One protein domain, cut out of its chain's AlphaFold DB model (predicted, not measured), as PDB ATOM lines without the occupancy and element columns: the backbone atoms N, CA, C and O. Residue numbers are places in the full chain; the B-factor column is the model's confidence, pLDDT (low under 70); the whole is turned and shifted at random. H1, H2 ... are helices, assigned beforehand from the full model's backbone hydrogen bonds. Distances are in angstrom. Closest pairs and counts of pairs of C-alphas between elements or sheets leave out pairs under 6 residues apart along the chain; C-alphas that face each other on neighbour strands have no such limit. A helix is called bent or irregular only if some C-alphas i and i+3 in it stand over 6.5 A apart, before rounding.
ATOM      1  N   PRO A   8     -54.790   4.440  24.798       41.78
ATOM      2  CA  PRO A   8     -56.073   4.956  24.337       41.78
ATOM      3  C   PRO A   8     -55.961   5.482  22.904       41.78
ATOM      4  O   PRO A   8     -54.982   6.120  22.523       41.78
ATOM      5  N   SER A   9     -56.973   5.196  22.084       49.47
ATOM      6  CA  SER A   9     -57.059   5.713  20.720       49.47
ATOM      7  C   SER A   9     -57.087   7.241  20.740       49.47
ATOM      8  O   SER A   9     -58.043   7.833  21.235       49.47
ATOM      9  N   LEU A  10     -56.055   7.868  20.181       55.44
ATOM     10  CA  LEU A  10     -55.972   9.313  20.008       55.44
ATOM     11  C   LEU A  10     -57.027   9.778  18.987       55.44
ATOM     12  O   LEU A  10     -56.871   9.578  17.782       55.44
ATOM     13  N   THR A  11     -58.133  10.344  19.475       66.94
ATOM     14  CA  THR A  11     -59.078  11.135  18.671       66.94
ATOM     15  C   THR A  11     -58.474  12.520  18.407       66.94
ATOM     16  O   THR A  11     -57.492  12.899  19.047       66.94
ATOM     17  N   LEU A  12     -59.036  13.292  17.465       73.06
ATOM     18  CA  LEU A  12     -58.579  14.665  17.191       73.06
ATOM     19  C   LEU A  12     -58.531  15.509  18.476       73.06
ATOM     20  O   LEU A  12     -57.564  16.223  18.708       73.06
ATOM     21  N   GLU A  13     -59.543  15.368  19.330       76.31
ATOM     22  CA  GLU A  13     -59.612  16.035  20.629       76.31
ATOM     23  C   GLU A  13     -58.430  15.650  21.531       76.31
ATOM     24  O   GLU A  13     -57.708  16.526  22.001       76.31
ATOM     25  N   THR A  14     -58.150  14.354  21.699       78.31
ATOM     26  CA  THR A  14     -57.012  13.890  22.505       78.31
ATOM     27  C   THR A  14     -55.673  14.359  21.930       78.31
ATOM     28  O   THR A  14     -54.778  14.718  22.693       78.31
ATOM     29  N   LEU A  15     -55.522  14.398  20.600       78.31
ATOM     30  CA  LEU A  15     -54.318  14.923  19.941       78.31
ATOM     31  C   LEU A  15     -54.122  16.408  20.230       78.31
ATOM     32  O   LEU A  15     -53.035  16.800  20.643       78.31
ATOM     33  N   LEU A  16     -55.162  17.225  20.065       79.25
ATOM     34  CA  LEU A  16     -55.096  18.663  20.323       79.25
ATOM     35  C   LEU A  16     -54.826  18.966  21.803       79.25
ATOM     36  O   LEU A  16     -54.004  19.829  22.110       79.25
ATOM     37  N   VAL A  17     -55.440  18.214  22.722       81.56
ATOM     38  CA  VAL A  17     -55.149  18.311  24.161       81.56
ATOM     39  C   VAL A  17     -53.689  17.951  24.436       81.56
ATOM     40  O   VAL A  17     -52.992  18.701  25.121       81.56
ATOM     41  N   THR A  18     -53.188  16.866  23.842       80.81
ATOM     42  CA  THR A  18     -51.784  16.459  23.987       80.81
ATOM     43  C   THR A  18     -50.854  17.560  23.479       80.81
ATOM     44  O   THR A  18     -49.977  17.985  24.227       80.81
ATOM     45  N   LEU A  19     -51.095  18.099  22.278       80.75
ATOM     46  CA  LEU A  19     -50.326  19.207  21.697       80.75
ATOM     47  C   LEU A  19     -50.294  20.439  22.606       80.75
ATOM     48  O   LEU A  19     -49.229  21.019  22.804       80.75
ATOM     49  N   SER A  20     -51.436  20.809  23.191       79.44
ATOM     50  CA  SER A  20     -51.538  21.968  24.089       79.44
ATOM     51  C   SER A  20     -50.737  21.815  25.389       79.44
ATOM     52  O   SER A  20     -50.386  22.808  26.020       79.44
ATOM     53  N   SER A  21     -50.432  20.575  25.783       80.44
ATOM     54  CA  SER A  21     -49.693  20.250  27.008       80.44
ATOM     55  C   SER A  21     -48.184  20.055  26.803       80.44
ATOM     56  O   SER A  21     -47.442  19.945  27.783       80.44
ATOM     57  N   MET A  22     -47.718  20.003  25.548       82.62
ATOM     58  CA  MET A  22     -46.309  19.763  25.221       82.62
ATOM     59  C   MET A  22     -45.425  20.962  25.589       82.62
ATOM     60  O   MET A  22     -45.816  22.120  25.454       82.62
ATOM     61  N   LYS A  23     -44.193  20.675  26.023       72.88
ATOM     62  CA  LYS A  23     -43.170  21.672  26.386       72.88
ATOM     63  C   LYS A  23     -41.959  21.569  25.454       72.88
ATOM     64  O   LYS A  23     -41.722  20.520  24.858       72.88
ATOM     65  N   GLY A  24     -41.165  22.639  25.384       69.19
ATOM     66  CA  GLY A  24     -39.948  22.699  24.560       69.19
ATOM     67  C   GLY A  24     -40.180  23.207  23.136       69.19
ATOM     68  O   GLY A  24     -39.437  22.827  22.231       69.19
ATOM     69  N   ALA A  25     -41.247  23.994  22.935       70.19
ATOM     70  CA  ALA A  25     -41.479  24.733  21.696       70.19
ATOM     71  C   ALA A  25     -40.358  25.757  21.471       70.19
ATOM     72  O   ALA A  25     -39.648  26.101  22.414       70.19
ATOM     73  N   VAL A  26     -40.218  26.221  20.229       74.38
ATOM     74  CA  VAL A  26     -39.224  27.220  19.810       74.38
ATOM     75  C   VAL A  26     -39.177  28.380  20.814       74.38
ATOM     76  O   VAL A  26     -40.162  29.103  20.977       74.38
ATOM     77  N   ASP A  27     -38.041  28.518  21.498       74.56
ATOM     78  CA  ASP A  27     -37.768  29.553  22.496       74.56
ATOM     79  C   ASP A  27     -36.640  30.488  22.024       74.56
ATOM     80  O   ASP A  27     -36.116  30.349  20.919       74.56
ATOM     81  N   GLU A  28     -36.254  31.470  22.842       69.88
ATOM     82  CA  GLU A  28     -35.235  32.456  22.457       69.88
ATOM     83  C   GLU A  28     -33.854  31.835  22.158       69.88
ATOM     84  O   GLU A  28     -33.080  32.392  21.369       69.88
ATOM     85  N   SER A  29     -33.557  30.667  22.743       68.88
ATOM     86  CA  SER A  29     -32.295  29.935  22.575       68.88
ATOM     87  C   SER A  29     -32.244  29.078  21.307       68.88
ATOM     88  O   SER A  29     -31.195  28.524  20.983       68.88
ATOM     89  N   TRP A  30     -33.353  28.999  20.568       76.69
ATOM     90  CA  TRP A  30     -33.453  28.221  19.343       76.69
ATOM     91  C   TRP A  30     -32.538  28.757  18.227       76.69
ATOM     92  O   TRP A  30     -32.420  29.973  18.010       76.69
ATOM     93  N   ASP A  31     -31.917  27.813  17.516       76.81
ATOM     94  CA  ASP A  31     -31.028  28.021  16.371       76.81
ATOM     95  C   ASP A  31     -31.639  27.422  15.095       76.81
ATOM     96  O   ASP A  31     -32.206  26.327  15.111       76.81
ATOM     97  N   GLY A  32     -31.475  28.122  13.970       73.38
ATOM     98  CA  GLY A  32     -32.055  27.771  12.671       73.38
ATOM     99  C   GLY A  32     -31.531  26.469  12.063       73.38
ATOM    100  O   GLY A  32     -32.178  25.922  11.169       73.38
ATOM    101  N   GLN A  33     -30.403  25.953  12.557       81.88
ATOM    102  CA  GLN A  33     -29.800  24.683  12.129       81.88
ATOM    103  C   GLN A  33     -30.230  23.482  12.984       81.88
ATOM    104  O   GLN A  33     -29.746  22.370  12.779       81.88
ATOM    105  N   CYS A  34     -31.125  23.681  13.953       82.88
ATOM    106  CA  CYS A  34     -31.577  22.643  14.871       82.88
ATOM    107  C   CYS A  34     -33.086  22.394  14.752       82.88
ATOM    108  O   CYS A  34     -33.839  23.192  14.202       82.88
ATOM    109  N   VAL A  35     -33.522  21.247  15.276       84.62
ATOM    110  CA  VAL A  35     -34.931  20.848  15.332       84.62
ATOM    111  C   VAL A  35     -35.363  20.805  16.791       84.62
ATOM    112  O   VAL A  35     -34.725  20.132  17.603       84.62
ATOM    113  N   SER A  36     -36.436  21.518  17.134       85.75
ATOM    114  CA  SER A  36     -36.912  21.618  18.509       85.75
ATOM    115  C   SER A  36     -37.345  20.254  19.083       85.75
ATOM    116  O   SER A  36     -37.905  19.409  18.370       85.75
ATOM    117  N   PRO A  37     -37.171  20.025  20.401       85.12
ATOM    118  CA  PRO A  37     -37.743  18.860  21.080       85.12
ATOM    119  C   PRO A  37     -39.266  18.779  20.924       85.12
ATOM    120  O   PRO A  37     -39.845  17.694  20.971       85.12
ATOM    121  N   TRP A  38     -39.923  19.924  20.734       87.88
ATOM    122  CA  TRP A  38     -41.351  19.990  20.469       87.88
ATOM    123  C   TRP A  38     -41.725  19.408  19.111       87.88
ATOM    124  O   TRP A  38     -42.622  18.571  19.068       87.88
ATOM    125  N   TRP A  39     -41.008  19.734  18.029       89.69
ATOM    126  CA  TRP A  39     -41.225  19.086  16.728       89.69
ATOM    127  C   TRP A  39     -41.160  17.557  16.842       89.69
ATOM    128  O   TRP A  39     -42.031  16.859  16.321       89.69
ATOM    129  N   GLN A  40     -40.178  17.028  17.584       87.25
ATOM    130  CA  GLN A  40     -40.041  15.580  17.784       87.25
ATOM    131  C   GLN A  40     -41.264  14.995  18.503       87.25
ATOM    132  O   GLN A  40     -41.815  13.991  18.054       87.25
ATOM    133  N   GLN A  41     -41.733  15.649  19.570       86.31
ATOM    134  CA  GLN A  41     -42.929  15.230  20.310       86.31
ATOM    135  C   GLN A  41     -44.187  15.253  19.434       86.31
ATOM    136  O   GLN A  41     -44.963  14.292  19.450       86.31
ATOM    137  N   VAL A  42     -44.378  16.309  18.636       88.00
ATOM    138  CA  VAL A  42     -45.520  16.414  17.719       88.00
ATOM    139  C   VAL A  42     -45.466  15.320  16.659       88.00
ATOM    140  O   VAL A  42     -46.471  14.646  16.428       88.00
ATOM    141  N   ARG A  43     -44.295  15.082  16.055       87.88
ATOM    142  CA  ARG A  43     -44.099  13.999  15.086       87.88
ATOM    143  C   ARG A  43     -44.443  12.644  15.698       87.88
ATOM    144  O   ARG A  43     -45.181  11.878  15.083       87.88
ATOM    145  N   THR A  44     -43.965  12.350  16.907       86.56
ATOM    146  CA  THR A  44     -44.280  11.096  17.607       86.56
ATOM    147  C   THR A  44     -45.780  10.949  17.866       86.56
ATOM    148  O   THR A  44     -46.331   9.876  17.626       86.56
ATOM    149  N   ALA A  45     -46.465  12.016  18.289       85.94
ATOM    150  CA  ALA A  45     -47.913  11.990  18.495       85.94
ATOM    151  C   ALA A  45     -48.687  11.755  17.183       85.94
ATOM    152  O   ALA A  45     -49.623  10.955  17.153       85.94
ATOM    153  N   CYS A  46     -48.267  12.393  16.084       86.38
ATOM    154  CA  CYS A  46     -48.860  12.201  14.758       86.38
ATOM    155  C   CYS A  46     -48.666  10.766  14.249       86.38
ATOM    156  O   CYS A  46     -49.620  10.144  13.789       86.38
ATOM    157  N   VAL A  47     -47.459  10.212  14.400       83.38
ATOM    158  CA  VAL A  47     -47.121   8.820  14.049       83.38
ATOM    159  C   VAL A  47     -47.987   7.821  14.821       83.38
ATOM    160  O   VAL A  47     -48.452   6.835  14.256       83.38
ATOM    161  N   GLN A  48     -48.249   8.077  16.104       82.44
ATOM    162  CA  GLN A  48     -49.074   7.205  16.948       82.44
ATOM    163  C   GLN A  48     -50.583   7.320  16.673       82.44
ATOM    164  O   GLN A  48     -51.368   6.513  17.182       82.44
ATOM    165  N   SER A  49     -51.012   8.293  15.865       80.81
ATOM    166  CA  SER A  49     -52.419   8.479  15.522       80.81
ATOM    167  C   SER A  49     -52.967   7.323  14.674       80.81
ATOM    168  O   SER A  49     -52.357   6.862  13.708       80.81
ATOM    169  N   LYS A  50     -54.198   6.895  14.987       74.62
ATOM    170  CA  LYS A  50     -54.978   5.942  14.168       74.62
ATOM    171  C   LYS A  50     -55.808   6.624  13.072       74.62
ATOM    172  O   LYS A  50     -56.570   5.947  12.379       74.62
ATOM    173  N   SER A  51     -55.744   7.953  12.981       80.56
ATOM    174  CA  SER A  51     -56.420   8.768  11.972       80.56
ATOM    175  C   SER A  51     -55.393   9.673  11.296       80.56
ATOM    176  O   SER A  51     -54.847  10.580  11.931       80.56
ATOM    177  N   SER A  52     -55.149   9.421  10.011       83.44
ATOM    178  CA  SER A  52     -54.291  10.246   9.152       83.44
ATOM    179  C   SER A  52     -54.802  11.684   9.060       83.44
ATOM    180  O   SER A  52     -54.028  12.614   9.243       83.44
ATOM    181  N   ALA A  53     -56.118  11.873   8.916       85.94
ATOM    182  CA  ALA A  53     -56.745  13.194   8.900       85.94
ATOM    183  C   ALA A  53     -56.508  13.973  10.206       85.94
ATOM    184  O   ALA A  53     -56.134  15.144  10.172       85.94
ATOM    185  N   ALA A  54     -56.672  13.327  11.368       86.94
ATOM    186  CA  ALA A  54     -56.419  13.980  12.651       86.94
ATOM    187  C   ALA A  54     -54.930  14.315  12.849       86.94
ATOM    188  O   ALA A  54     -54.612  15.377  13.378       86.94
ATOM    189  N   ALA A  55     -54.028  13.437  12.395       88.50
ATOM    190  CA  ALA A  55     -52.588  13.679  12.428       88.50
ATOM    191  C   ALA A  55     -52.182  14.848  11.519       88.50
ATOM    192  O   ALA A  55     -51.421  15.711  11.946       88.50
ATOM    193  N   LEU A  56     -52.728  14.921  10.301       90.19
ATOM    194  CA  LEU A  56     -52.470  16.014   9.366       90.19
ATOM    195  C   LEU A  56     -52.959  17.355   9.924       90.19
ATOM    196  O   LEU A  56     -52.210  18.329   9.922       90.19
ATOM    197  N   LEU A  57     -54.180  17.409  10.466       89.81
ATOM    198  CA  LEU A  57     -54.707  18.624  11.098       89.81
ATOM    199  C   LEU A  57     -53.845  19.065  12.288       89.81
ATOM    200  O   LEU A  57     -53.503  20.241  12.399       89.81
ATOM    201  N   ALA A  58     -53.453  18.123  13.148       88.69
ATOM    202  CA  ALA A  58     -52.558  18.371  14.274       88.69
ATOM    203  C   ALA A  58     -51.199  18.935  13.812       88.69
ATOM    204  O   ALA A  58     -50.733  19.939  14.355       88.69
ATOM    205  N   ALA A  59     -50.598  18.345  12.774       90.62
ATOM    206  CA  ALA A  59     -49.333  18.795  12.200       90.62
ATOM    207  C   ALA A  59     -49.441  20.177  11.539       90.62
ATOM    208  O   ALA A  59     -48.560  21.008  11.733       90.62
ATOM    209  N   LEU A  60     -50.528  20.469  10.816       91.06
ATOM    210  CA  LEU A  60     -50.766  21.784  10.211       91.06
ATOM    211  C   LEU A  60     -50.896  22.878  11.274       91.06
ATOM    212  O   LEU A  60     -50.295  23.945  11.136       91.06
ATOM    213  N   VAL A  61     -51.645  22.616  12.349       90.31
ATOM    214  CA  VAL A  61     -51.783  23.555  13.470       90.31
ATOM    215  C   VAL A  61     -50.432  23.776  14.151       90.31
ATOM    216  O   VAL A  61     -50.028  24.923  14.346       90.31
ATOM    217  N   ALA A  62     -49.697  22.704  14.455       89.88
ATOM    218  CA  ALA A  62     -48.386  22.798  15.087       89.88
ATOM    219  C   ALA A  62     -47.356  23.522  14.202       89.88
ATOM    220  O   ALA A  62     -46.647  24.403  14.685       89.88
ATOM    221  N   HIS A  63     -47.335  23.246  12.897       91.38
ATOM    222  CA  HIS A  63     -46.479  23.943  11.942       91.38
ATOM    223  C   HIS A  63     -46.797  25.439  11.875       91.38
ATOM    224  O   HIS A  63     -45.879  26.252  11.863       91.38
ATOM    225  N   ARG A  64     -48.076  25.843  11.889       89.88
ATOM    226  CA  ARG A  64     -48.444  27.272  11.931       89.88
ATOM    227  C   ARG A  64     -47.922  27.957  13.193       89.88
ATOM    228  O   ARG A  64     -47.452  29.089  13.113       89.88
ATOM    229  N   VAL A  65     -47.966  27.271  14.335       88.69
ATOM    230  CA  VAL A  65     -47.411  27.775  15.599       88.69
ATOM    231  C   VAL A  65     -45.881  27.871  15.532       88.69
ATOM    232  O   VAL A  65     -45.348  28.938  15.829       88.69
ATOM    233  N   ALA A  66     -45.186  26.819  15.077       88.50
ATOM    234  CA  ALA A  66     -43.731  26.828  14.880       88.50
ATOM    235  C   ALA A  66     -43.298  27.940  13.925       88.50
ATOM    236  O   ALA A  66     -42.426  28.732  14.267       88.50
ATOM    237  N   LYS A  67     -43.935  28.042  12.753       88.25
ATOM    238  CA  LYS A  67     -43.623  29.058  11.747       88.25
ATOM    239  C   LYS A  67     -43.765  30.460  12.317       88.25
ATOM    240  O   LYS A  67     -42.837  31.245  12.202       88.25
ATOM    241  N   ASN A  68     -44.864  30.753  13.011       87.31
ATOM    242  CA  ASN A  68     -45.045  32.058  13.643       87.31
ATOM    243  C   ASN A  68     -43.982  32.352  14.718       87.31
ATOM    244  O   ASN A  68     -43.551  33.496  14.836       87.31
ATOM    245  N   ALA A  69     -43.570  31.357  15.510       85.94
ATOM    246  CA  ALA A  69     -42.535  31.532  16.529       85.94
ATOM    247  C   ALA A  69     -41.145  31.759  15.907       85.94
ATOM    248  O   ALA A  69     -40.458  32.708  16.279       85.94
ATOM    249  N   ILE A  70     -40.773  30.943  14.918       86.25
ATOM    250  CA  ILE A  70     -39.503  31.036  14.188       86.25
ATOM    251  C   ILE A  70     -39.415  32.364  13.435       86.25
ATOM    252  O   ILE A  70     -38.401  33.043  13.538       86.25
ATOM    253  N   THR A  71     -40.476  32.778  12.733       84.56
ATOM    254  CA  THR A  71     -40.496  34.058  12.010       84.56
ATOM    255  C   THR A  71     -40.345  35.242  12.965       84.56
ATOM    256  O   THR A  71     -39.499  36.093  12.720       84.56
ATOM    257  N   LYS A  72     -41.057  35.262  14.102       83.38
ATOM    258  CA  LYS A  72     -40.893  36.320  15.119       83.38
ATOM    259  C   LYS A  72     -39.481  36.375  15.702       83.38
ATOM    260  O   LYS A  72     -38.974  37.455  15.986       83.38
ATOM    261  N   LEU A  73     -38.858  35.217  15.916       81.19
ATOM    262  CA  LEU A  73     -37.493  35.133  16.432       81.19
ATOM    263  C   LEU A  73     -36.455  35.535  15.374       81.19
ATOM    264  O   LEU A  73     -35.441  36.142  15.701       81.19
ATOM    265  N   ALA A  74     -36.707  35.218  14.106       77.62
ATOM    266  CA  ALA A  74     -35.873  35.658  12.996       77.62
ATOM    267  C   ALA A  74     -35.949  37.180  12.821       77.62
ATOM    268  O   ALA A  74     -34.911  37.824  12.729       77.62
ATOM    269  N   GLU A  75     -37.152  37.760  12.880       78.38
ATOM    270  CA  GLU A  75     -37.377  39.213  12.839       78.38
ATOM    271  C   GLU A  75     -36.710  39.950  14.012       78.38
ATOM    272  O   GLU A  75     -36.278  41.091  13.860       78.38
ATOM    273  N   SER A  76     -36.601  39.317  15.188       75.06
ATOM    274  CA  SER A  76     -35.922  39.920  16.341       75.06
ATOM    275  C   SER A  76     -34.396  39.788  16.295       75.06
ATOM    276  O   SER A  76     -33.700  40.631  16.860       75.06
ATOM    277  N   LYS A  77     -33.866  38.749  15.630       70.25
ATOM    278  CA  LYS A  77     -32.421  38.478  15.516       70.25
ATOM    279  C   LYS A  77     -31.779  39.070  14.254       70.25
ATOM    280  O   LYS A  77     -30.573  39.306  14.264       70.25
ATOM    281  N   VAL A  78     -32.541  39.307  13.186       61.91
ATOM    282  CA  VAL A  78     -32.034  39.755  11.879       61.91
ATOM    283  C   VAL A  78     -32.726  41.058  11.473       61.91
ATOM    284  O   VAL A  78     -33.918  41.084  11.179       61.91
ATOM    285  N   GLN A  79     -31.968  42.157  11.445       53.56
ATOM    286  CA  GLN A  79     -32.382  43.399  10.788       53.56
ATOM    287  C   GLN A  79     -32.191  43.231   9.265       53.56
ATOM    288  O   GLN A  79     -31.053  43.214   8.812       53.56
ATOM    289  N   GLU A  80     -33.306  43.132   8.524       53.28
ATOM    290  CA  GLU A  80     -33.493  43.207   7.049       53.28
ATOM    291  C   GLU A  80     -33.773  41.916   6.228       53.28
ATOM    292  O   GLU A  80     -33.082  40.906   6.319       53.28
ATOM    293  N   GLU A  81     -34.826  42.054   5.395       48.44
ATOM    294  CA  GLU A  81     -35.238  41.478   4.085       48.44
ATOM    295  C   GLU A  81     -34.796  40.081   3.586       48.44
ATOM    296  O   GLU A  81     -35.024  39.767   2.419       48.44
ATOM    297  N   TRP A  82     -34.243  39.194   4.410       56.88
ATOM    298  CA  TRP A  82     -33.962  37.810   3.993       56.88
ATOM    299  C   TRP A  82     -34.946  36.814   4.619       56.88
ATOM    300  O   TRP A  82     -35.168  36.817   5.831       56.88
ATOM    301  N   GLU A  83     -35.540  35.937   3.801       59.47
ATOM    302  CA  GLU A  83     -36.377  34.841   4.301       59.47
ATOM    303  C   GLU A  83     -35.540  33.889   5.168       59.47
ATOM    304  O   GLU A  83     -34.515  33.355   4.742       59.47
ATOM    305  N   CYS A  84     -35.981  33.660   6.406       64.38
ATOM    306  CA  CYS A  84     -35.319  32.737   7.320       64.38
ATOM    307  C   CYS A  84     -35.535  31.285   6.868       64.38
ATOM    308  O   CYS A  84     -36.610  30.716   7.072       64.38
ATOM    309  N   VAL A  85     -34.492  30.663   6.315       70.00
ATOM    310  CA  VAL A  85     -34.461  29.222   6.027       70.00
ATOM    311  C   VAL A  85     -34.089  28.473   7.305       70.00
ATOM    312  O   VAL A  85     -33.005  28.647   7.854       70.00
ATOM    313  N   SER A  86     -35.014  27.655   7.801       83.50
ATOM    314  CA  SER A  86     -34.872  26.889   9.039       83.50
ATOM    315  C   SER A  86     -34.921  25.401   8.734       83.50
ATOM    316  O   SER A  86     -35.860  24.942   8.081       83.50
ATOM    317  N   LEU A  87     -33.971  24.635   9.278       85.19
ATOM    318  CA  LEU A  87     -33.995  23.175   9.192       85.19
ATOM    319  C   LEU A  87     -35.313  22.610   9.744       85.19
ATOM    320  O   LEU A  87     -35.879  21.687   9.169       85.19
ATOM    321  N   GLU A  88     -35.831  23.177  10.834       88.25
ATOM    322  CA  GLU A  88     -37.104  22.752  11.418       88.25
ATOM    323  C   GLU A  88     -38.293  23.021  10.488       88.25
ATOM    324  O   GLU A  88     -39.172  22.167  10.377       88.25
ATOM    325  N   LEU A  89     -38.324  24.163   9.788       88.12
ATOM    326  CA  LEU A  89     -39.383  24.452   8.811       88.12
ATOM    327  C   LEU A  89     -39.345  23.483   7.627       88.12
ATOM    328  O   LEU A  89     -40.395  22.978   7.235       88.12
ATOM    329  N   GLU A  90     -38.158  23.141   7.126       88.00
ATOM    330  CA  GLU A  90     -38.009  22.106   6.095       88.00
ATOM    331  C   GLU A  90     -38.512  20.742   6.594       88.00
ATOM    332  O   GLU A  90     -39.272  20.048   5.916       88.00
ATOM    333  N   GLN A  91     -38.182  20.372   7.836       88.19
ATOM    334  CA  GLN A  91     -38.677  19.139   8.452       88.19
ATOM    335  C   GLN A  91     -40.203  19.135   8.650       88.19
ATOM    336  O   GLN A  91     -40.833  18.076   8.551       88.19
ATOM    337  N   TRP A  92     -40.823  20.288   8.922       90.75
ATOM    338  CA  TRP A  92     -42.282  20.427   8.961       90.75
ATOM    339  C   TRP A  92     -42.914  20.208   7.588       90.75
ATOM    340  O   TRP A  92     -43.888  19.462   7.498       90.75
ATOM    341  N   VAL A  93     -42.361  20.813   6.532       89.44
ATOM    342  CA  VAL A  93     -42.844  20.639   5.152       89.44
ATOM    343  C   VAL A  93     -42.797  19.165   4.752       89.44
ATOM    344  O   VAL A  93     -43.807  18.627   4.299       89.44
ATOM    345  N   VAL A  94     -41.675  18.482   5.009       88.00
ATOM    346  CA  VAL A  94     -41.537  17.040   4.751       88.00
ATOM    347  C   VAL A  94     -42.579  16.236   5.532       88.00
ATOM    348  O   VAL A  94     -43.268  15.399   4.954       88.00
ATOM    349  N   CYS A  95     -42.733  16.488   6.837       88.06
ATOM    350  CA  CYS A  95     -43.683  15.742   7.667       88.06
ATOM    351  C   CYS A  95     -45.139  15.949   7.226       88.06
ATOM    352  O   CYS A  95     -45.916  14.997   7.219       88.06
ATOM    353  N   ILE A  96     -45.519  17.180   6.873       90.31
ATOM    354  CA  ILE A  96     -46.866  17.489   6.382       90.31
ATOM    355  C   ILE A  96     -47.107  16.769   5.065       90.31
ATOM    356  O   ILE A  96     -48.117  16.084   4.945       90.31
ATOM    357  N   LYS A  97     -46.156  16.844   4.127       87.88
ATOM    358  CA  LYS A  97     -46.290  16.181   2.833       87.88
ATOM    359  C   LYS A  97     -46.466  14.669   2.984       87.88
ATOM    360  O   LYS A  97     -47.379  14.091   2.409       87.88
ATOM    361  N   GLN A  98     -45.677  14.045   3.859       86.12
ATOM    362  CA  GLN A  98     -45.836  12.627   4.177       86.12
ATOM    363  C   GLN A  98     -47.224  12.299   4.759       86.12
ATOM    364  O   GLN A  98     -47.804  11.272   4.423       86.12
ATOM    365  N   LEU A  99     -47.780  13.151   5.628       87.00
ATOM    366  CA  LEU A  99     -49.122  12.953   6.192       87.00
ATOM    367  C   LEU A  99     -50.240  13.171   5.160       87.00
ATOM    368  O   LEU A  99     -51.251  12.471   5.217       87.00
ATOM    369  N   GLU A 100     -50.064  14.108   4.225       88.38
ATOM    370  CA  GLU A 100     -50.956  14.296   3.076       88.38
ATOM    371  C   GLU A 100     -50.978  13.047   2.194       88.38
ATOM    372  O   GLU A 100     -52.055  12.541   1.882       88.38
ATOM    373  N   ASP A 101     -49.805  12.500   1.866       84.62
ATOM    374  CA  ASP A 101     -49.681  11.296   1.042       84.62
ATOM    375  C   ASP A 101     -50.301  10.074   1.747       84.62
ATOM    376  O   ASP A 101     -51.038   9.300   1.137       84.62
ATOM    377  N   VAL A 102     -50.101   9.936   3.066       81.88
ATOM    378  CA  VAL A 102     -50.744   8.891   3.885       81.88
ATOM    379  C   VAL A 102     -52.269   9.031   3.896       81.88
ATOM    380  O   VAL A 102     -52.979   8.028   3.805       81.88
ATOM    381  N   LEU A 103     -52.794  10.254   4.019       85.12
ATOM    382  CA  LEU A 103     -54.234  10.506   3.970       85.12
ATOM    383  C   LEU A 103     -54.808  10.185   2.585       85.12
ATOM    384  O   LEU A 103     -55.865   9.556   2.503       85.12
ATOM    385  N   ALA A 104     -54.117  10.576   1.514       83.62
ATOM    386  CA  ALA A 104     -54.512  10.270   0.144       83.62
ATOM    387  C   ALA A 104     -54.557   8.753  -0.088       83.62
ATOM    388  O   ALA A 104     -55.597   8.233  -0.487       83.62
ATOM    389  N   LEU A 105     -53.491   8.028   0.271       79.69
ATOM    390  CA  LEU A 105     -53.437   6.566   0.186       79.69
ATOM    391  C   LEU A 105     -54.553   5.900   0.991       79.69
ATOM    392  O   LEU A 105     -55.232   5.011   0.486       79.69
ATOM    393  N   GLN A 106     -54.790   6.339   2.230       78.19
ATOM    394  CA  GLN A 106     -55.871   5.784   3.040       78.19
ATOM    395  C   GLN A 106     -57.244   6.045   2.407       78.19
ATOM    396  O   GLN A 106     -58.100   5.168   2.441       78.19
ATOM    397  N   THR A 107     -57.455   7.230   1.832       80.75
ATOM    398  CA  THR A 107     -58.711   7.582   1.154       80.75
ATOM    399  C   THR A 107     -58.933   6.696  -0.071       80.75
ATOM    400  O   THR A 107     -60.025   6.164  -0.242       80.75
ATOM    401  N   LEU A 108     -57.882   6.475  -0.863       78.38
ATOM    402  CA  LEU A 108     -57.892   5.602  -2.037       78.38
ATOM    403  C   LEU A 108     -58.166   4.136  -1.669       78.38
ATOM    404  O   LEU A 108     -59.011   3.501  -2.288       78.38
ATOM    405  N   LEU A 109     -57.531   3.616  -0.615       75.00
ATOM    406  CA  LEU A 109     -57.741   2.242  -0.131       75.00
ATOM    407  C   LEU A 109     -59.095   2.028   0.568       75.00
ATOM    408  O   LEU A 109     -59.493   0.892   0.816       75.00
ATOM    409  N   CYS A 110     -59.803   3.103   0.926       74.56
ATOM    410  CA  CYS A 110     -61.172   3.027   1.438       74.56
ATOM    411  C   CYS A 110     -62.229   2.962   0.324       74.56
ATOM    412  O   CYS A 110     -63.404   2.753   0.634       74.56
ATOM    413  N   LEU A 111     -61.845   3.139  -0.944       71.00
ATOM    414  CA  LEU A 111     -62.751   2.938  -2.069       71.00
ATOM    415  C   LEU A 111     -63.079   1.442  -2.224       71.00
ATOM    416  O   LEU A 111     -62.232   0.593  -1.946       71.00
ATOM    417  N   PRO A 112     -64.306   1.091  -2.645       65.12
ATOM    418  CA  PRO A 112     -64.657  -0.300  -2.898       65.12
ATOM    419  C   PRO A 112     -63.782  -0.877  -4.020       65.12
ATOM    420  O   PRO A 112     -63.680  -0.284  -5.091       65.12
ATOM    421  N   SER A 113     -63.167  -2.039  -3.778       66.31
ATOM    422  CA  SER A 113     -62.399  -2.743  -4.812       66.31
ATOM    423  C   SER A 113     -63.321  -3.189  -5.959       66.31
ATOM    424  O   SER A 113     -64.429  -3.675  -5.688       66.31
ATOM    425  N   PRO A 114     -62.857  -3.139  -7.225       64.31
ATOM    426  CA  PRO A 114     -63.576  -3.701  -8.371       64.31
ATOM    427  C   PRO A 114     -63.922  -5.192  -8.208       64.31
ATOM    428  O   PRO A 114     -64.878  -5.675  -8.808       64.31
ATOM    429  N   GLN A 115     -63.162  -5.929  -7.386       62.50
ATOM    430  CA  GLN A 115     -63.311  -7.376  -7.183       62.50
ATOM    431  C   GLN A 115     -64.212  -7.751  -5.989       62.50
ATOM    432  O   GLN A 115     -64.325  -8.926  -5.640       62.50
ATOM    433  N   GLY A 116     -64.885  -6.781  -5.359       56.03
ATOM    434  CA  GLY A 116     -65.892  -7.040  -4.323       56.03
ATOM    435  C   GLY A 116     -65.345  -7.425  -2.942       56.03
ATOM    436  O   GLY A 116     -66.126  -7.798  -2.064       56.03
ATOM    437  N   SER A 117     -64.034  -7.320  -2.702       52.81
ATOM    438  CA  SER A 117     -63.474  -7.456  -1.354       52.81
ATOM    439  C   SER A 117     -63.802  -6.222  -0.512       52.81
ATOM    440  O   SER A 117     -63.653  -5.090  -0.975       52.81
ATOM    441  N   ALA A 118     -64.207  -6.426   0.745       52.06
ATOM    442  CA  ALA A 118     -64.345  -5.334   1.702       52.06
ATOM    443  C   ALA A 118     -63.005  -4.589   1.815       52.06
ATOM    444  O   ALA A 118     -61.992  -5.211   2.135       52.06
ATOM    445  N   GLY A 119     -63.008  -3.281   1.525       53.97
ATOM    446  CA  GLY A 119     -61.816  -2.434   1.596       53.97
ATOM    447  C   GLY A 119     -61.074  -2.643   2.915       53.97
ATOM    448  O   GLY A 119     -61.694  -2.792   3.977       53.97
ATOM    449  N   VAL A 120     -59.744  -2.714   2.853       54.78
ATOM    450  CA  VAL A 120     -58.937  -3.016   4.035       54.78
ATOM    451  C   VAL A 120     -59.181  -1.950   5.095       54.78
ATOM    452  O   VAL A 120     -58.950  -0.753   4.910       54.78
ATOM    453  N   SER A 121     -59.638  -2.406   6.259       54.53
ATOM    454  CA  SER A 121     -59.721  -1.565   7.439       54.53
ATOM    455  C   SER A 121     -58.313  -1.205   7.913       54.53
ATOM    456  O   SER A 121     -57.696  -1.927   8.687       54.53
ATOM    457  N   ARG A 122     -57.912   0.021   7.555       57.22
ATOM    458  CA  ARG A 122     -57.127   0.934   8.400       57.22
ATOM    459  C   ARG A 122     -55.611   0.685   8.424       57.22
ATOM    460  O   ARG A 122     -55.063   0.140   9.378       57.22
ATOM    461  N   CYS A 123     -54.915   1.229   7.426       59.25
ATOM    462  CA  CYS A 123     -53.470   1.438   7.517       59.25
ATOM    463  C   CYS A 123     -53.144   2.489   8.603       59.25
ATOM    464  O   CYS A 123     -53.840   3.500   8.725       59.25
ATOM    465  N   SER A 124     -52.128   2.243   9.437       65.44
ATOM    466  CA  SER A 124     -51.706   3.185  10.481       65.44
ATOM    467  C   SER A 124     -50.691   4.183   9.922       65.44
ATOM    468  O   SER A 124     -49.819   3.829   9.134       65.44
ATOM    469  N   VAL A 125     -50.744   5.431  10.394       66.81
ATOM    470  CA  VAL A 125     -49.723   6.449  10.089       66.81
ATOM    471  C   VAL A 125     -48.323   5.934  10.448       66.81
ATOM    472  O   VAL A 125     -47.363   6.168   9.720       66.81
ATOM    473  N   LYS A 126     -48.218   5.145  11.524       71.69
ATOM    474  CA  LYS A 126     -46.972   4.522  11.967       71.69
ATOM    475  C   LYS A 126     -46.371   3.576  10.935       71.69
ATOM    476  O   LYS A 126     -45.191   3.691  10.628       71.69
ATOM    477  N   THR A 127     -47.175   2.667  10.385       65.69
ATOM    478  CA  THR A 127     -46.685   1.679   9.416       65.69
ATOM    479  C   THR A 127     -46.177   2.360   8.152       65.69
ATOM    480  O   THR A 127     -45.135   1.972   7.647       65.69
ATOM    481  N   LEU A 128     -46.828   3.424   7.681       64.81
ATOM    482  CA  LEU A 128     -46.410   4.120   6.458       64.81
ATOM    483  C   LEU A 128     -45.197   5.043   6.666       64.81
ATOM    484  O   LEU A 128     -44.295   5.048   5.835       64.81
ATOM    485  N   LEU A 129     -45.129   5.782   7.780       65.88
ATOM    486  CA  LEU A 129     -44.022   6.716   8.038       65.88
ATOM    487  C   LEU A 129     -42.726   6.029   8.502       65.88
ATOM    488  O   LEU A 129     -41.644   6.593   8.325       65.88
ATOM    489  N   GLU A 130     -42.811   4.842   9.111       63.59
ATOM    490  CA  GLU A 130     -41.643   4.108   9.625       63.59
ATOM    491  C   GLU A 130     -41.114   3.031   8.655       63.59
ATOM    492  O   GLU A 130     -39.930   2.694   8.733       63.59
ATOM    493  N   SER A 131     -41.914   2.548   7.690       53.06
ATOM    494  CA  SER A 131     -41.487   1.506   6.725       53.06
ATOM    495  C   SER A 131     -40.316   1.925   5.822       53.06
ATOM    496  O   SER A 131     -39.605   1.068   5.307       53.06
ATOM    497  N   GLY A 132     -40.031   3.225   5.691       48.06
ATOM    498  CA  GLY A 132     -38.856   3.732   4.966       48.06
ATOM    499  C   GLY A 132     -37.508   3.533   5.680       48.06
ATOM    500  O   GLY A 132     -36.483   3.950   5.149       48.06
ATOM    501  N   ARG A 133     -37.477   2.938   6.886       46.81
ATOM    502  CA  ARG A 133     -36.247   2.717   7.681       46.81
ATOM    503  C   ARG A 133     -35.794   1.252   7.768       46.81
ATOM    504  O   ARG A 133     -34.962   0.928   8.611       46.81
ATOM    505  N   GLY A 134     -36.318   0.363   6.920       41.38
ATOM    506  CA  GLY A 134     -35.875  -1.040   6.854       41.38
ATOM    507  C   GLY A 134     -36.329  -1.924   8.024       41.38
ATOM    508  O   GLY A 134     -35.859  -3.049   8.170       41.38
ATOM    509  N   THR A 135     -37.256  -1.453   8.862       37.22
ATOM    510  CA  THR A 135     -37.825  -2.233   9.967       37.22
ATOM    511  C   THR A 135     -39.246  -2.684   9.624       37.22
ATOM    512  O   THR A 135     -40.207  -1.996   9.953       37.22
ATOM    513  N   GLY A 136     -39.370  -3.850   8.973       47.84
ATOM    514  CA  GLY A 136     -40.632  -4.596   8.825       47.84
ATOM    515  C   GLY A 136     -41.144  -4.762   7.387       47.84
ATOM    516  O   GLY A 136     -42.154  -4.173   7.023       47.84
ATOM    517  N   ASN A 137     -40.500  -5.614   6.580       50.22
ATOM    518  CA  ASN A 137     -40.902  -5.891   5.186       50.22
ATOM    519  C   ASN A 137     -42.313  -6.494   5.026       50.22
ATOM    520  O   ASN A 137     -42.884  -6.428   3.940       50.22
ATOM    521  N   THR A 138     -42.897  -7.071   6.081       51.94
ATOM    522  CA  THR A 138     -44.206  -7.740   6.001       51.94
ATOM    523  C   THR A 138     -45.358  -6.751   5.830       51.94
ATOM    524  O   THR A 138     -46.233  -6.985   5.005       51.94
ATOM    525  N   SER A 139     -45.332  -5.598   6.510       63.47
ATOM    526  CA  SER A 139     -46.440  -4.634   6.434       63.47
ATOM    527  C   SER A 139     -46.500  -3.869   5.113       63.47
ATOM    528  O   SER A 139     -47.584  -3.493   4.683       63.47
ATOM    529  N   PHE A 140     -45.361  -3.619   4.458       67.12
ATOM    530  CA  PHE A 140     -45.352  -2.937   3.159       67.12
ATOM    531  C   PHE A 140     -45.840  -3.856   2.035       67.12
ATOM    532  O   PHE A 140     -46.640  -3.426   1.210       67.12
ATOM    533  N   SER A 141     -45.414  -5.124   2.035       69.69
ATOM    534  CA  SER A 141     -45.853  -6.113   1.043       69.69
ATOM    535  C   SER A 141     -47.370  -6.311   1.066       69.69
ATOM    536  O   SER A 141     -47.998  -6.292   0.014       69.69
ATOM    537  N   GLU A 142     -47.964  -6.436   2.256       72.00
ATOM    538  CA  GLU A 142     -49.418  -6.579   2.425       72.00
ATOM    539  C   GLU A 142     -50.186  -5.344   1.920       72.00
ATOM    540  O   GLU A 142     -51.243  -5.462   1.298       72.00
ATOM    541  N   LEU A 143     -49.654  -4.140   2.161       73.12
ATOM    542  CA  LEU A 143     -50.257  -2.893   1.682       73.12
ATOM    543  C   LEU A 143     -50.145  -2.740   0.167       73.12
ATOM    544  O   LEU A 143     -51.102  -2.292  -0.460       73.12
ATOM    545  N   LEU A 144     -49.002  -3.109  -0.409       78.75
ATOM    546  CA  LEU A 144     -48.796  -3.079  -1.852       78.75
ATOM    547  C   LEU A 144     -49.723  -4.075  -2.548       78.75
ATOM    548  O   LEU A 144     -50.399  -3.704  -3.498       78.75
ATOM    549  N   GLU A 145     -49.824  -5.301  -2.034       79.75
ATOM    550  CA  GLU A 145     -50.743  -6.314  -2.560       79.75
ATOM    551  C   GLU A 145     -52.196  -5.823  -2.520       79.75
ATOM    552  O   GLU A 145     -52.922  -5.924  -3.509       79.75
ATOM    553  N   CYS A 146     -52.604  -5.203  -1.409       75.94
ATOM    554  CA  CYS A 146     -53.915  -4.579  -1.298       75.94
ATOM    555  C   CYS A 146     -54.112  -3.457  -2.328       75.94
ATOM    556  O   CYS A 146     -55.152  -3.407  -2.986       75.94
ATOM    557  N   ALA A 147     -53.129  -2.571  -2.500       81.00
ATOM    558  CA  ALA A 147     -53.201  -1.501  -3.488       81.00
ATOM    559  C   ALA A 147     -53.336  -2.067  -4.911       81.00
ATOM    560  O   ALA A 147     -54.211  -1.619  -5.649       81.00
ATOM    561  N   CYS A 148     -52.572  -3.103  -5.267       84.44
ATOM    562  CA  CYS A 148     -52.667  -3.768  -6.570       84.44
ATOM    563  C   CYS A 148     -54.050  -4.393  -6.820       84.44
ATOM    564  O   CYS A 148     -54.521  -4.398  -7.953       84.44
ATOM    565  N   GLN A 149     -54.741  -4.874  -5.780       82.00
ATOM    566  CA  GLN A 149     -56.126  -5.362  -5.899       82.00
ATOM    567  C   GLN A 149     -57.154  -4.236  -6.117       82.00
ATOM    568  O   GLN A 149     -58.218  -4.476  -6.689       82.00
ATOM    569  N   HIS A 150     -56.877  -3.021  -5.635       80.44
ATOM    570  CA  HIS A 150     -57.761  -1.863  -5.816       80.44
ATOM    571  C   HIS A 150     -57.489  -1.129  -7.136       80.44
ATOM    572  O   HIS A 150     -58.425  -0.610  -7.738       80.44
ATOM    573  N   PHE A 151     -56.234  -1.133  -7.593       85.94
ATOM    574  CA  PHE A 151     -55.763  -0.428  -8.787       85.94
ATOM    575  C   PHE A 151     -55.003  -1.377  -9.732       85.94
ATOM    576  O   PHE A 151     -53.787  -1.248  -9.897       85.94
ATOM    577  N   PRO A 152     -55.685  -2.373 -10.325       86.50
ATOM    578  CA  PRO A 152     -55.034  -3.417 -11.112       86.50
ATOM    579  C   PRO A 152     -54.398  -2.906 -12.411       86.50
ATOM    580  O   PRO A 152     -53.469  -3.542 -12.905       86.50
ATOM    581  N   ASN A 153     -54.867  -1.782 -12.960       87.69
ATOM    582  CA  ASN A 153     -54.311  -1.221 -14.187       87.69
ATOM    583  C   ASN A 153     -53.135  -0.293 -13.857       87.69
ATOM    584  O   ASN A 153     -52.027  -0.497 -14.357       87.69
TER     585      ASN A 153
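Overview. This is residues 8 to 153 of the 504 residues of an uncharacterized protein of Danionella translucida (UniProt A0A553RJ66). Four helices, H1 to H4, lie roughly side by side in an up-and-down bundle, each running against the one before it; the two long ones, H3 and H4, make most of its length, with H2 beside both and H1 along H3. Two shorter helices, H5 and H6, form a corner near the end of the bundle where H4 finishes, H5 set steeply to H2 and H4. The 146 printed residues have six named helices, H1 to H6 in chain order, and no named strand, so the class is all helix. The whole is loose, with a radius of gyration of the C-alphas of 18.2 A, and elongated, spanning 62 by 33 by 26 A.

Arrangement. Start with H1, residues 12 to 21; it is close to but not clearly touching H2, residues 37 to 48, the closest C-alphas being Leu 19 and Val 42 at 6.8 A. Go on to H3, residues 52 to 77, whose residues 54 to 62 alone touch H1, the same way at a shallow tilt of 29 degrees; the closest C-alphas, Leu 12 and Ala 54, are 5.1 A apart. H2 and H3 form a helical hairpin, touching closest at C-alphas Cys 46 and Ala 55, 4.6 A apart. H3 forms another with H4, residues 87 to 109, at a shallow tilt of 15 degrees, the closest C-alphas being Ser 52 and Leu 103 at 5.2 A. H4 is the hub, touching four helices; it only just touches H2, with 3 pairs of C-alphas within 8 A, the closest Arg 43 and Cys 95 at 7.6 A. Next look at H5, residues 125 to 133: it touches H4 at a steep tilt of 63 degrees, closest at C-alphas Val 102 and Val 125, 6.7 A apart. H5 touches H2 closest at C-alphas Val 47 and Lys 126, 4.8 A apart. H6, residues 137 to 150, touches H5 at a steep tilt of 60 degrees, closest at C-alphas Ser 131 and Phe 140, 6.9 A apart. H6 only just touches H4, with 3 pairs within 8 A, the closest C-alphas being Leu 109 and Ala 147 at 6.8 A. H1 and H6 are apart. Every O i to N i+4 pair is within hydrogen-bond range in H1, H2, H3, H4 and H6; in H5 it is 3 of 5.

Along the chain. Find C-alpha 12 at (-58.579, 14.665, 17.191), where H1 begins. H3 starts at C-alpha 52 and runs 36.3 A to C-alpha 77 at (-32.421, 38.478, 15.516); H4 runs 33.0 A. H5 is only just irregular: C-alphas 129 and 132 are 6.7 A apart. H6 ends at C-alpha 150, (-57.761, -1.863, -5.816).

Size, cuts and confidence. The C-alphas of Gln 79 and Gly 116, the two farthest apart, are 62.4 A from each other. The printed part has no cut; the links H1 to H2 and H4 to H5 are long, 15 residues each. Mean pLDDT of the printed part is 75.5, and 43 residues are under 70, among them residues 112 to 125 and 127 to 141.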